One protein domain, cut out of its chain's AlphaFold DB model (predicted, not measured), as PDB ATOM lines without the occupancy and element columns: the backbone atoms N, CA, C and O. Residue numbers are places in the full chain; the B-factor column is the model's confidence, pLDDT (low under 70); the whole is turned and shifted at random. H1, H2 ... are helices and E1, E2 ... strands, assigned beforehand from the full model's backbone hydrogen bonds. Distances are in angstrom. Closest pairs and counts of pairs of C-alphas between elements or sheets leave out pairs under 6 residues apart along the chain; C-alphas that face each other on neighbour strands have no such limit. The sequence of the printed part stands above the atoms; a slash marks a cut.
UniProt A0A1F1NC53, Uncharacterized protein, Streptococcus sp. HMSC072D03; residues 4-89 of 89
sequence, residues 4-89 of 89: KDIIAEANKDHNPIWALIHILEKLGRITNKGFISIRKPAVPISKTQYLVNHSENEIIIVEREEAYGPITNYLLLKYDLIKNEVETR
ATOM      1  N   LYS A   4     125.875  82.898 272.147       95.75
ATOM      2  CA  LYS A   4     126.198  81.596 272.746       95.75
ATOM      3  C   LYS A   4     126.825  81.708 274.141       95.75
ATOM      4  O   LYS A   4     126.494  80.916 275.010       95.75
ATOM      5  N   ASP A   5     127.684  82.703 274.366       97.06
ATOM      6  CA  ASP A   5     128.380  82.856 275.647       97.06
ATOM      7  C   ASP A   5     127.420  83.432 276.702       97.06
ATOM      8  O   ASP A   5     127.463  83.029 277.855       97.06
ATOM      9  N   ILE A   6     126.500  84.319 276.290       96.94
ATOM     10  CA  ILE A   6     125.426  84.841 277.153       96.94
ATOM     11  C   ILE A   6     124.521  83.699 277.628       96.94
ATOM     12  O   ILE A   6     124.202  83.626 278.808       96.94
ATOM     13  N   ILE A   7     124.123  82.809 276.713       97.19
ATOM     14  CA  ILE A   7     123.290  81.642 277.033       97.19
ATOM     15  C   ILE A   7     124.035  80.694 277.979       97.19
ATOM     16  O   ILE A   7     123.478  80.274 278.990       97.19
ATOM     17  N   ALA A   8     125.300  80.390 277.677       97.38
ATOM     18  CA  ALA A   8     126.126  79.533 278.521       97.38
ATOM     19  C   ALA A   8     126.297  80.105 279.936       97.38
ATOM     20  O   ALA A   8     126.270  79.349 280.900       97.38
ATOM     21  N   GLU A   9     126.448  81.425 280.066       97.44
ATOM     22  CA  GLU A   9     126.541  82.089 281.365       97.44
ATOM     23  C   GLU A   9     125.207  82.068 282.119       97.44
ATOM     24  O   GLU A   9     125.179  81.724 283.296       97.44
ATOM     25  N   ALA A  10     124.094  82.363 281.441       96.81
ATOM     26  CA  ALA A  10     122.763  82.347 282.044       96.81
ATOM     27  C   ALA A  10     122.387  80.961 282.594       96.81
ATOM     28  O   ALA A  10     121.841  80.854 283.689       96.81
ATOM     29  N   ASN A  11     122.730  79.894 281.869       97.56
ATOM     30  CA  ASN A  11     122.434  78.512 282.262       97.56
ATOM     31  C   ASN A  11     123.214  78.009 283.487       97.56
ATOM     32  O   ASN A  11     122.937  76.907 283.953       97.56
ATOM     33  N   LYS A  12     124.179  78.777 284.010       96.31
ATOM     34  CA  LYS A  12     124.864  78.441 285.268       96.31
ATOM     35  C   LYS A  12     124.018  78.758 286.502       96.31
ATOM     36  O   LYS A  12     124.322  78.251 287.578       96.31
ATOM     37  N   ASP A  13     123.005  79.612 286.362       94.69
ATOM     38  CA  ASP A  13     122.130  80.020 287.457       94.69
ATOM     39  C   ASP A  13     120.970  79.029 287.654       94.69
ATOM     40  O   ASP A  13     120.530  78.360 286.718       94.69
ATOM     41  N   HIS A  14     120.419  78.973 288.867       88.19
ATOM     42  CA  HIS A  14     119.214  78.194 289.159       88.19
ATOM     43  C   HIS A  14     117.965  78.739 288.452       88.19
ATOM     44  O   HIS A  14     117.014  77.991 288.217       88.19
ATOM     45  N   ASN A  15     117.960  80.023 288.085       90.88
ATOM     46  CA  ASN A  15     116.947  80.647 287.248       90.88
ATOM     47  C   ASN A  15     117.566  81.251 285.974       90.88
ATOM     48  O   ASN A  15     117.783  82.467 285.890       90.88
ATOM     49  N   PRO A  16     117.790  80.422 284.938       94.25
ATOM     50  CA  PRO A  16     118.455  80.860 283.716       94.25
ATOM     51  C   PRO A  16     117.752  82.018 283.011       94.25
ATOM     52  O   PRO A  16     118.410  82.875 282.424       94.25
ATOM     53  N   ILE A  17     116.415  82.076 283.073       93.75
ATOM     54  CA  ILE A  17     115.641  83.142 282.424       93.75
ATOM     55  C   ILE A  17     115.990  84.486 283.056       93.75
ATOM     56  O   ILE A  17     116.342  85.421 282.341       93.75
ATOM     57  N   TRP A  18     115.942  84.598 284.384       91.75
ATOM     58  CA  TRP A  18     116.265  85.860 285.050       91.75
ATOM     59  C   TRP A  18     117.749  86.211 284.970       91.75
ATOM     60  O   TRP A  18     118.075  87.386 284.786       91.75
ATOM     61  N   ALA A  19     118.638  85.216 285.015       94.31
ATOM     62  CA  ALA A  19     120.061  85.427 284.769       94.31
ATOM     63  C   ALA A  19     120.314  86.010 283.367       94.31
ATOM     64  O   ALA A  19     121.044  86.993 283.232       94.31
ATOM     65  N   LEU A  20     119.640  85.486 282.335       95.38
ATOM     66  CA  LEU A  20     119.687  86.035 280.979       95.38
ATOM     67  C   LEU A  20     119.262  87.511 280.957       95.38
ATOM     68  O   LEU A  20     119.982  88.329 280.384       95.38
ATOM     69  N   ILE A  21     118.143  87.868 281.603       92.19
ATOM     70  CA  ILE A  21     117.684  89.266 281.690       92.19
ATOM     71  C   ILE A  21     118.776  90.157 282.286       92.19
ATOM     72  O   ILE A  21     119.152  91.157 281.680       92.19
ATOM     73  N   HIS A  22     119.345  89.766 283.426       91.19
ATOM     74  CA  HIS A  22     120.386  90.545 284.097       91.19
ATOM     75  C   HIS A  22     121.654  90.719 283.259       91.19
ATOM     76  O   HIS A  22     122.250  91.799 283.237       91.19
ATOM     77  N   ILE A  23     122.071  89.679 282.536       94.75
ATOM     78  CA  ILE A  23     123.222  89.766 281.634       94.75
ATOM     79  C   ILE A  23     122.921  90.735 280.485       94.75
ATOM     80  O   ILE A  23     123.768  91.561 280.141       94.75
ATOM     81  N   LEU A  24     121.721  90.674 279.899       93.06
ATOM     82  CA  LEU A  24     121.315  91.580 278.821       93.06
ATOM     83  C   LEU A  24     121.233  93.041 279.292       93.06
ATOM     84  O   LEU A  24     121.681  93.922 278.553       93.06
ATOM     85  N   GLU A  25     120.740  93.292 280.510       90.69
ATOM     86  CA  GLU A  25     120.749  94.614 281.159       90.69
ATOM     87  C   GLU A  25     122.186  95.123 281.339       90.69
ATOM     88  O   GLU A  25     122.522  96.222 280.900       90.69
ATOM     89  N   LYS A  26     123.074  94.301 281.920       91.94
ATOM     90  CA  LYS A  26     124.486  94.656 282.156       91.94
ATOM     91  C   LYS A  26     125.242  94.962 280.861       91.94
ATOM     92  O   LYS A  26     126.159  95.779 280.855       91.94
ATOM     93  N   LEU A  27     124.870  94.305 279.764       91.62
ATOM     94  CA  LEU A  27     125.434  94.544 278.434       91.62
ATOM     95  C   LEU A  27     124.796  95.739 277.702       91.62
ATOM     96  O   LEU A  27     125.176  95.998 276.560       91.62
ATOM     97  N   GLY A  28     123.816  96.423 278.303       89.12
ATOM     98  CA  GLY A  28     123.084  97.532 277.683       89.12
ATOM     99  C   GLY A  28     122.240  97.116 276.473       89.12
ATOM    100  O   GLY A  28     121.901  97.947 275.633       89.12
ATOM    101  N   ARG A  29     121.935  95.818 276.332       89.06
ATOM    102  CA  ARG A  29     121.142  95.293 275.208       89.06
ATOM    103  C   ARG A  29     119.658  95.524 275.399       89.06
ATOM    104  O   ARG A  29     118.958  95.706 274.409       89.06
ATOM    105  N   ILE A  30     119.216  95.531 276.643       87.38
ATOM    106  CA  ILE A  30     117.885  95.941 277.073       87.38
ATOM    107  C   ILE A  30     118.053  97.000 278.145       87.38
ATOM    108  O   ILE A  30     119.108  97.071 278.785       87.38
ATOM    109  N   THR A  31     117.047  97.847 278.304       78.12
ATOM    110  CA  THR A  31     117.123  98.936 279.266       78.12
ATOM    111  C   THR A  31     116.015  98.774 280.278       78.12
ATOM    112  O   THR A  31     114.839  98.870 279.938       78.12
ATOM    113  N   ASN A  32     116.391  98.665 281.548       68.50
ATOM    114  CA  ASN A  32     115.442  98.852 282.631       68.50
ATOM    115  C   ASN A  32     115.100 100.351 282.738       68.50
ATOM    116  O   ASN A  32     115.632 101.074 283.574       68.50
ATOM    117  N   LYS A  33     114.302 100.852 281.790       56.91
ATOM    118  CA  LYS A  33     113.873 102.258 281.703       56.91
ATOM    119  C   LYS A  33     112.486 102.499 282.312       56.91
ATOM    120  O   LYS A  33     111.948 103.588 282.163       56.91
ATOM    121  N   GLY A  34     111.909 101.514 283.002       52.03
ATOM    122  CA  GLY A  34     110.527 101.565 283.474       52.03
ATOM    123  C   GLY A  34     110.386 101.660 284.992       52.03
ATOM    124  O   GLY A  34     110.935 100.852 285.727       52.03
ATOM    125  N   PHE A  35     109.535 102.589 285.426       46.31
ATOM    126  CA  PHE A  35     108.959 102.813 286.765       46.31
ATOM    127  C   PHE A  35     108.274 101.593 287.429       46.31
ATOM    128  O   PHE A  35     107.631 101.727 288.471       46.31
ATOM    129  N   ILE A  36     108.363 100.404 286.833       49.72
ATOM    130  CA  ILE A  36     107.707  99.194 287.317       49.72
ATOM    131  C   ILE A  36     108.682  98.502 288.268       49.72
ATOM    132  O   ILE A  36     109.518  97.699 287.867       49.72
ATOM    133  N   SER A  37     108.561  98.809 289.558       53.31
ATOM    134  CA  SER A  37     109.323  98.154 290.631       53.31
ATOM    135  C   SER A  37     109.105  96.634 290.696       53.31
ATOM    136  O   SER A  37     109.867  95.926 291.353       53.31
ATOM    137  N   ILE A  38     108.088  96.117 289.997       58.34
ATOM    138  CA  ILE A  38     107.712  94.707 289.967       58.34
ATOM    139  C   ILE A  38     108.059  94.108 288.602       58.34
ATOM    140  O   ILE A  38     107.356  94.299 287.610       58.34
ATOM    141  N   ARG A  39     109.136  93.322 288.563       65.19
ATOM    142  CA  ARG A  39     109.467  92.477 287.412       65.19
ATOM    143  C   ARG A  39     108.305  91.523 287.122       65.19
ATOM    144  O   ARG A  39     107.949  90.709 287.972       65.19
ATOM    145  N   LYS A  40     107.715  91.619 285.926       73.81
ATOM    146  CA  LYS A  40     106.662  90.687 285.496       73.81
ATOM    147  C   LYS A  40     107.241  89.273 285.370       73.81
ATOM    148  O   LYS A  40     108.368  89.134 284.896       73.81
ATOM    149  N   PRO A  41     106.506  88.224 285.771       82.12
ATOM    150  CA  PRO A  41     106.982  86.856 285.627       82.12
ATOM    151  C   PRO A  41     107.153  86.485 284.148       82.12
ATOM    152  O   PRO A  41     106.477  87.029 283.273       82.12
ATOM    153  N   ALA A  42     108.030  85.519 283.882       88.44
ATOM    154  CA  ALA A  42     108.107  84.877 282.579       88.44
ATOM    155  C   ALA A  42     106.824  84.068 282.333       88.44
ATOM    156  O   ALA A  42     106.467  83.203 283.134       88.44
ATOM    157  N   VAL A  43     106.133  84.350 281.232       92.19
ATOM    158  CA  VAL A  43     104.864  83.715 280.872       92.19
ATOM    159  C   VAL A  43     105.138  82.601 279.862       92.19
ATOM    160  O   VAL A  43     105.716  82.884 278.814       92.19
ATOM    161  N   PRO A  44     104.752  81.341 280.121       92.69
ATOM    162  CA  PRO A  44     104.877  80.287 279.121       92.69
ATOM    163  C   PRO A  44     103.946  80.578 277.937       92.69
ATOM    164  O   PRO A  44     102.760  80.841 278.127       92.69
ATOM    165  N   ILE A  45     104.479  80.519 276.717       94.50
ATOM    166  CA  ILE A  45     103.708  80.680 275.468       94.50
ATOM    167  C   ILE A  45     103.673  79.391 274.640       94.50
ATOM    168  O   ILE A  45     102.824  79.230 273.768       94.50
ATOM    169  N   SER A  46     104.571  78.450 274.931       94.25
ATOM    170  CA  SER A  46     104.538  77.079 274.422       94.25
ATOM    171  C   SER A  46     105.249  76.143 275.409       94.25
ATOM    172  O   SER A  46     105.715  76.578 276.461       94.25
ATOM    173  N   LYS A  47     105.349  74.846 275.083       93.69
ATOM    174  CA  LYS A  47     106.041  73.856 275.935       93.69
ATOM    175  C   LYS A  47     107.513  74.196 276.189       93.69
ATOM    176  O   LYS A  47     108.057  73.791 277.210       93.69
ATOM    177  N   THR A  48     108.147  74.894 275.255       96.12
ATOM    178  CA  THR A  48     109.586  75.182 275.261       96.12
ATOM    179  C   THR A  48     109.884  76.676 275.201       96.12
ATOM    180  O   THR A  48     111.050  77.053 275.204       96.12
ATOM    181  N   GLN A  49     108.867  77.545 275.155       96.62
ATOM    182  CA  GLN A  49     109.060  78.985 274.996       96.62
ATOM    183  C   GLN A  49     108.381  79.795 276.094       96.62
ATOM    184  O   GLN A  49     107.232  79.553 276.474       96.62
ATOM    185  N   TYR A  50     109.102  80.817 276.544       95.56
ATOM    186  CA  TYR A  50     108.681  81.761 277.566       95.56
ATOM    187  C   TYR A  50     108.780  83.184 277.036       95.56
ATOM    188  O   TYR A  50     109.771  83.559 276.419       95.56
ATOM    189  N   LEU A  51     107.769  83.991 277.322       93.94
ATOM    190  CA  LEU A  51     107.742  85.415 277.048       93.94
ATOM    191  C   LEU A  51     108.067  86.181 278.328       93.94
ATOM    192  O   LEU A  51     107.404  86.023 279.352       93.94
ATOM    193  N   VAL A  52     109.066  87.049 278.258       91.62
ATOM    194  CA  VAL A  52     109.424  87.984 279.320       91.62
ATOM    195  C   VAL A  52     109.137  89.388 278.820       91.62
ATOM    196  O   VAL A  52     109.806  89.897 277.921       91.62
ATOM    197  N   ASN A  53     108.118  90.012 279.400       87.06
ATOM    198  CA  ASN A  53     107.787  91.401 279.126       87.06
ATOM    199  C   ASN A  53     108.683  92.287 280.006       87.06
ATOM    200  O   ASN A  53     108.458  92.377 281.216       87.06
ATOM    201  N   HIS A  54     109.749  92.836 279.417       82.44
ATOM    202  CA  HIS A  54     110.803  93.535 280.153       82.44
ATOM    203  C   HIS A  54     110.468  95.013 280.371       82.44
ATOM    204  O   HIS A  54     110.665  95.534 281.467       82.44
ATOM    205  N   SER A  55     109.931  95.674 279.349       80.62
ATOM    206  CA  SER A  55     109.495  97.070 279.395       80.62
ATOM    207  C   SER A  55     108.322  97.286 278.433       80.62
ATOM    208  O   SER A  55     107.893  96.363 277.747       80.62
ATOM    209  N   GLU A  56     107.802  98.512 278.357       78.75
ATOM    210  CA  GLU A  56     106.703  98.859 277.441       78.75
ATOM    211  C   GLU A  56     107.017  98.567 275.969       78.75
ATOM    212  O   GLU A  56     106.103  98.342 275.179       78.75
ATOM    213  N   ASN A  57     108.298  98.545 275.601       85.50
ATOM    214  CA  ASN A  57     108.739  98.364 274.228       85.50
ATOM    215  C   ASN A  57     109.778  97.254 274.043       85.50
ATOM    216  O   ASN A  57     110.285  97.089 272.936       85.50
ATOM    217  N   GLU A  58     110.116  96.490 275.083       87.81
ATOM    218  CA  GLU A  58     111.084  95.396 274.992       87.81
ATOM    219  C   GLU A  58     110.465  94.089 275.499       87.81
ATOM    220  O   GLU A  58     110.101  93.946 276.669       87.81
ATOM    221  N   ILE A  59     110.385  93.107 274.602       89.88
ATOM    222  CA  ILE A  59     109.929  91.747 274.895       89.88
ATOM    223  C   ILE A  59     111.063  90.784 274.573       89.88
ATOM    224  O   ILE A  59     111.754  90.921 273.565       89.88
ATOM    225  N   ILE A  60     111.244  89.783 275.427       93.94
ATOM    226  CA  ILE A  60     112.232  88.730 275.219       93.94
ATOM    227  C   ILE A  60     111.499  87.402 275.148       93.94
ATOM    228  O   ILE A  60     110.762  87.046 276.065       93.94
ATOM    229  N   ILE A  61     111.710  86.664 274.066       95.56
ATOM    230  CA  ILE A  61     111.243  85.285 273.935       95.56
ATOM    231  C   ILE A  61     112.428  84.382 274.240       95.56
ATOM    232  O   ILE A  61     113.469  84.493 273.601       95.56
ATOM    233  N   VAL A  62     112.290  83.510 275.228       96.69
ATOM    234  CA  VAL A  62     113.322  82.561 275.643       96.69
ATOM    235  C   VAL A  62     112.900  81.168 275.220       96.69
ATOM    236  O   VAL A  62     111.790  80.745 275.534       96.69
ATOM    237  N   GLU A  63     113.791  80.455 274.541       97.19
ATOM    238  CA  GLU A  63     113.597  79.057 274.165       97.19
ATOM    239  C   GLU A  63     114.427  78.169 275.085       97.19
ATOM    240  O   GLU A  63     115.584  78.471 275.400       97.19
ATOM    241  N   ARG A  64     113.824  77.073 275.526       95.75
ATOM    242  CA  ARG A  64     114.423  76.078 276.408       95.75
ATOM    243  C   ARG A  64     114.331  74.709 275.757       95.75
ATOM    244  O   ARG A  64     113.473  74.473 274.912       95.75
ATOM    245  N   GLU A  65     115.204  73.803 276.172       94.50
ATOM    246  CA  GLU A  65     115.167  72.408 275.715       94.50
ATOM    247  C   GLU A  65     113.851  71.708 276.109       94.50
ATOM    248  O   GLU A  65     113.266  70.963 275.329       94.50
ATOM    249  N   GLU A  66     113.334  72.036 277.293       90.88
ATOM    250  CA  GLU A  66     112.078  71.542 277.857       90.88
ATOM    251  C   GLU A  66     111.491  72.583 278.828       90.88
ATOM    252  O   GLU A  66     112.131  73.599 279.116       90.88
ATOM    253  N   ALA A  67     110.295  72.330 279.375       84.94
ATOM    254  CA  ALA A  67     109.585  73.273 280.249       84.94
ATOM    255  C   ALA A  67     110.463  73.822 281.394       84.94
ATOM    256  O   ALA A  67     110.408  75.010 281.715       84.94
ATOM    257  N   TYR A  68     111.339  72.986 281.961       83.88
ATOM    258  CA  TYR A  68     112.243  73.363 283.050       83.88
ATOM    259  C   TYR A  68     113.738  73.151 282.738       83.88
ATOM    260  O   TYR A  68     114.546  73.126 283.661       83.88
ATOM    261  N   GLY A  69     114.126  73.111 281.458       89.81
ATOM    262  CA  GLY A  69     115.497  72.805 281.011       89.81
ATOM    263  C   GLY A  69     116.417  74.015 280.772       89.81
ATOM    264  O   GLY A  69     116.034  75.160 281.027       89.81
ATOM    265  N   PRO A  70     117.642  73.817 280.267       95.69
ATOM    266  CA  PRO A  70     118.532  74.920 279.909       95.69
ATOM    267  C   PRO A  70     117.944  75.783 278.782       95.69
ATOM    268  O   PRO A  70     117.171  75.314 277.943       95.69
ATOM    269  N   ILE A  71     118.330  77.058 278.751       97.50
ATOM    270  CA  ILE A  71     118.072  77.964 277.628       97.50
ATOM    271  C   ILE A  71     118.891  77.494 276.432       97.50
ATOM    272  O   ILE A  71     120.104  77.305 276.538       97.50
ATOM    273  N   THR A  72     118.242  77.367 275.284       97.56
ATOM    274  CA  THR A  72     118.881  77.022 274.008       97.56
ATOM    275  C   THR A  72     119.005  78.240 273.102       97.56
ATOM    276  O   THR A  72     119.933  78.328 272.297       97.56
ATOM    277  N   ASN A  73     118.105  79.215 273.256       97.50
ATOM    278  CA  ASN A  73     118.060  80.412 272.433       97.50
ATOM    279  C   ASN A  73     117.257  81.532 273.116       97.50
ATOM    280  O   ASN A  73     116.513  81.308 274.069       97.50
ATOM    281  N   TYR A  74     117.387  82.755 272.608       96.69
ATOM    282  CA  TYR A  74     116.493  83.855 272.961       96.69
ATOM    283  C   TYR A  74     116.338  84.821 271.784       96.69
ATOM    284  O   TYR A  74     117.259  84.969 270.981       96.69
ATOM    285  N   LEU A  75     115.208  85.505 271.690       95.56
ATOM    286  CA  LEU A  75     114.945  86.557 270.713       95.56
ATOM    287  C   LEU A  75     114.590  87.841 271.453       95.56
ATOM    288  O   LEU A  75     113.726  87.824 272.330       95.56
ATOM    289  N   LEU A  76     115.249  88.941 271.099       93.62
ATOM    290  CA  LEU A  76     114.902  90.262 271.599       93.62
ATOM    291  C   LEU A  76     114.035  90.983 270.568       93.62
ATOM    292  O   LEU A  76     114.463  91.208 269.437       93.62
ATOM    293  N   LEU A  77     112.836  91.370 270.988       91.06
ATOM    294  CA  LEU A  77     111.917  92.201 270.228       91.06
ATOM    295  C   LEU A  77     111.929  93.603 270.830       91.06
ATOM    296  O   LEU A  77     111.609  93.772 272.009       91.06
ATOM    297  N   LYS A  78     112.298  94.598 270.023       89.56
ATOM    298  CA  LYS A  78     112.218  96.011 270.398       89.56
ATOM    299  C   LYS A  78     111.205  96.720 269.527       89.56
ATOM    300  O   LYS A  78     111.309  96.688 268.306       89.56
ATOM    301  N   TYR A  79     110.251  97.378 270.162       84.88
ATOM    302  CA  TYR A  79     109.261  98.193 269.486       84.88
ATOM    303  C   TYR A  79     109.752  99.640 269.388       84.88
ATOM    304  O   TYR A  79     110.045 100.278 270.405       84.88
ATOM    305  N   ASP A  80     109.833 100.170 268.172       83.00
ATOM    306  CA  ASP A  80     109.977 101.607 267.948       83.00
ATOM    307  C   ASP A  80     108.574 102.225 267.959       83.00
ATOM    308  O   ASP A  80     107.842 102.172 266.972       83.00
ATOM    309  N   LEU A  81     108.186 102.800 269.101       78.25
ATOM    310  CA  LEU A  81     106.875 103.435 269.279       78.25
ATOM    311  C   LEU A  81     106.677 104.662 268.375       78.25
ATOM    312  O   LEU A  81     105.537 105.029 268.108       78.25
ATOM    313  N   ILE A  82     107.757 105.299 267.911       84.31
ATOM    314  CA  ILE A  82     107.686 106.495 267.063       84.31
ATOM    315  C   ILE A  82     107.416 106.084 265.618       84.31
ATOM    316  O   ILE A  82     106.593 106.698 264.941       84.31
ATOM    317  N   LYS A  83     108.105 105.044 265.144       86.06
ATOM    318  CA  LYS A  83     107.964 104.545 263.767       86.06
ATOM    319  C   LYS A  83     106.881 103.487 263.603       86.06
ATOM    320  O   LYS A  83     106.497 103.194 262.477       86.06
ATOM    321  N   ASN A  84     106.375 102.948 264.710       82.81
ATOM    322  CA  ASN A  84     105.429 101.840 264.731       82.81
ATOM    323  C   ASN A  84     105.997 100.570 264.059       82.81
ATOM    324  O   ASN A  84     105.302  99.879 263.315       82.81
ATOM    325  N   GLU A  85     107.276 100.282 264.317       87.12
ATOM    326  CA  GLU A  85     108.041  99.177 263.722       87.12
ATOM    327  C   GLU A  85     108.618  98.246 264.800       87.12
ATOM    328  O   GLU A  85     108.833  98.645 265.948       87.12
ATOM    329  N   VAL A  86     108.902  96.993 264.424       85.50
ATOM    330  CA  VAL A  86     109.523  95.989 265.302       85.50
ATOM    331  C   VAL A  86     110.931  95.668 264.816       85.50
ATOM    332  O   VAL A  86     111.118  95.193 263.698       85.50
ATOM    333  N   GLU A  87     111.918  95.845 265.689       86.50
ATOM    334  CA  GLU A  87     113.280  95.362 265.486       86.50
ATOM    335  C   GLU A  87     113.495  94.016 266.191       86.50
ATOM    336  O   GLU A  87     113.176  93.849 267.371       86.50
ATOM    337  N   THR A  88     114.114  93.069 265.487       84.12
ATOM    338  CA  THR A  88     114.475  91.744 266.012       84.12
ATOM    339  C   THR A  88     115.991  91.617 266.154       84.12
ATOM    340  O   THR A  88     116.711  91.904 265.194       84.12
ATOM    341  N   ARG A  89     116.494  91.179 267.315       75.88
ATOM    342  CA  ARG A  89     117.938  91.015 267.582       75.88
ATOM    343  C   ARG A  89     118.282  89.739 268.353       75.88
ATOM    344  O   ARG A  89     117.442  89.255 269.146       75.88
TER     345      ARG A  89
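Overview. This is residues 4 to 89 of the 89 residues of an uncharacterized protein of Streptococcus sp. HMSC072D03 (UniProt A0A1F1NC53). A twisted four-stranded sheet has H2 over one face, making two layers, and the other face bare; H1 grazes the sheet near one end of E3. A long loop, residues 27 to 48, leads from H2 to E1. The printed part has 86 residues, with two named helices, then four named strands, E1 E2 E3 E4, an antiparallel meander, each strand beside the one before. The class is mixed; the whole is compact, radius of gyration of the C-alphas 12.7 A, spans 37 by 25 by 25 A.

Along the chain. H1 is residues 4 to 10, from C-alpha 4 at (126.198, 81.596, 272.746); H2 is 16 to 26, 15.1 A. E1 is 49 to 53, E2 58 to 64, E3 71 to 80, 26.8 A, and E4 85 to 88, ending at C-alpha 88 (114.475, 91.744, 266.012).

Arrangement. H1 touches H2, closest C-alphas Ala 10 and Pro 16, 4.9 A. H2's height over the sheet is 10.4 A, over E2 and E3. Hairpins E1-E2, E2-E3 and E3-E4 have N 50 and O 62, N 61 and O 75, and N 78 and O 87 within hydrogen-bond range, each 2.9 A. In both helices every O i to N i+4 pair is within range.

Size, cuts and confidence. The farthest C-alphas, His 14 and Lys 83, are 38.3 A apart. The printed part has no cut; the H2 to E1 link is long. Residues 32 to 39 have pLDDT under 70.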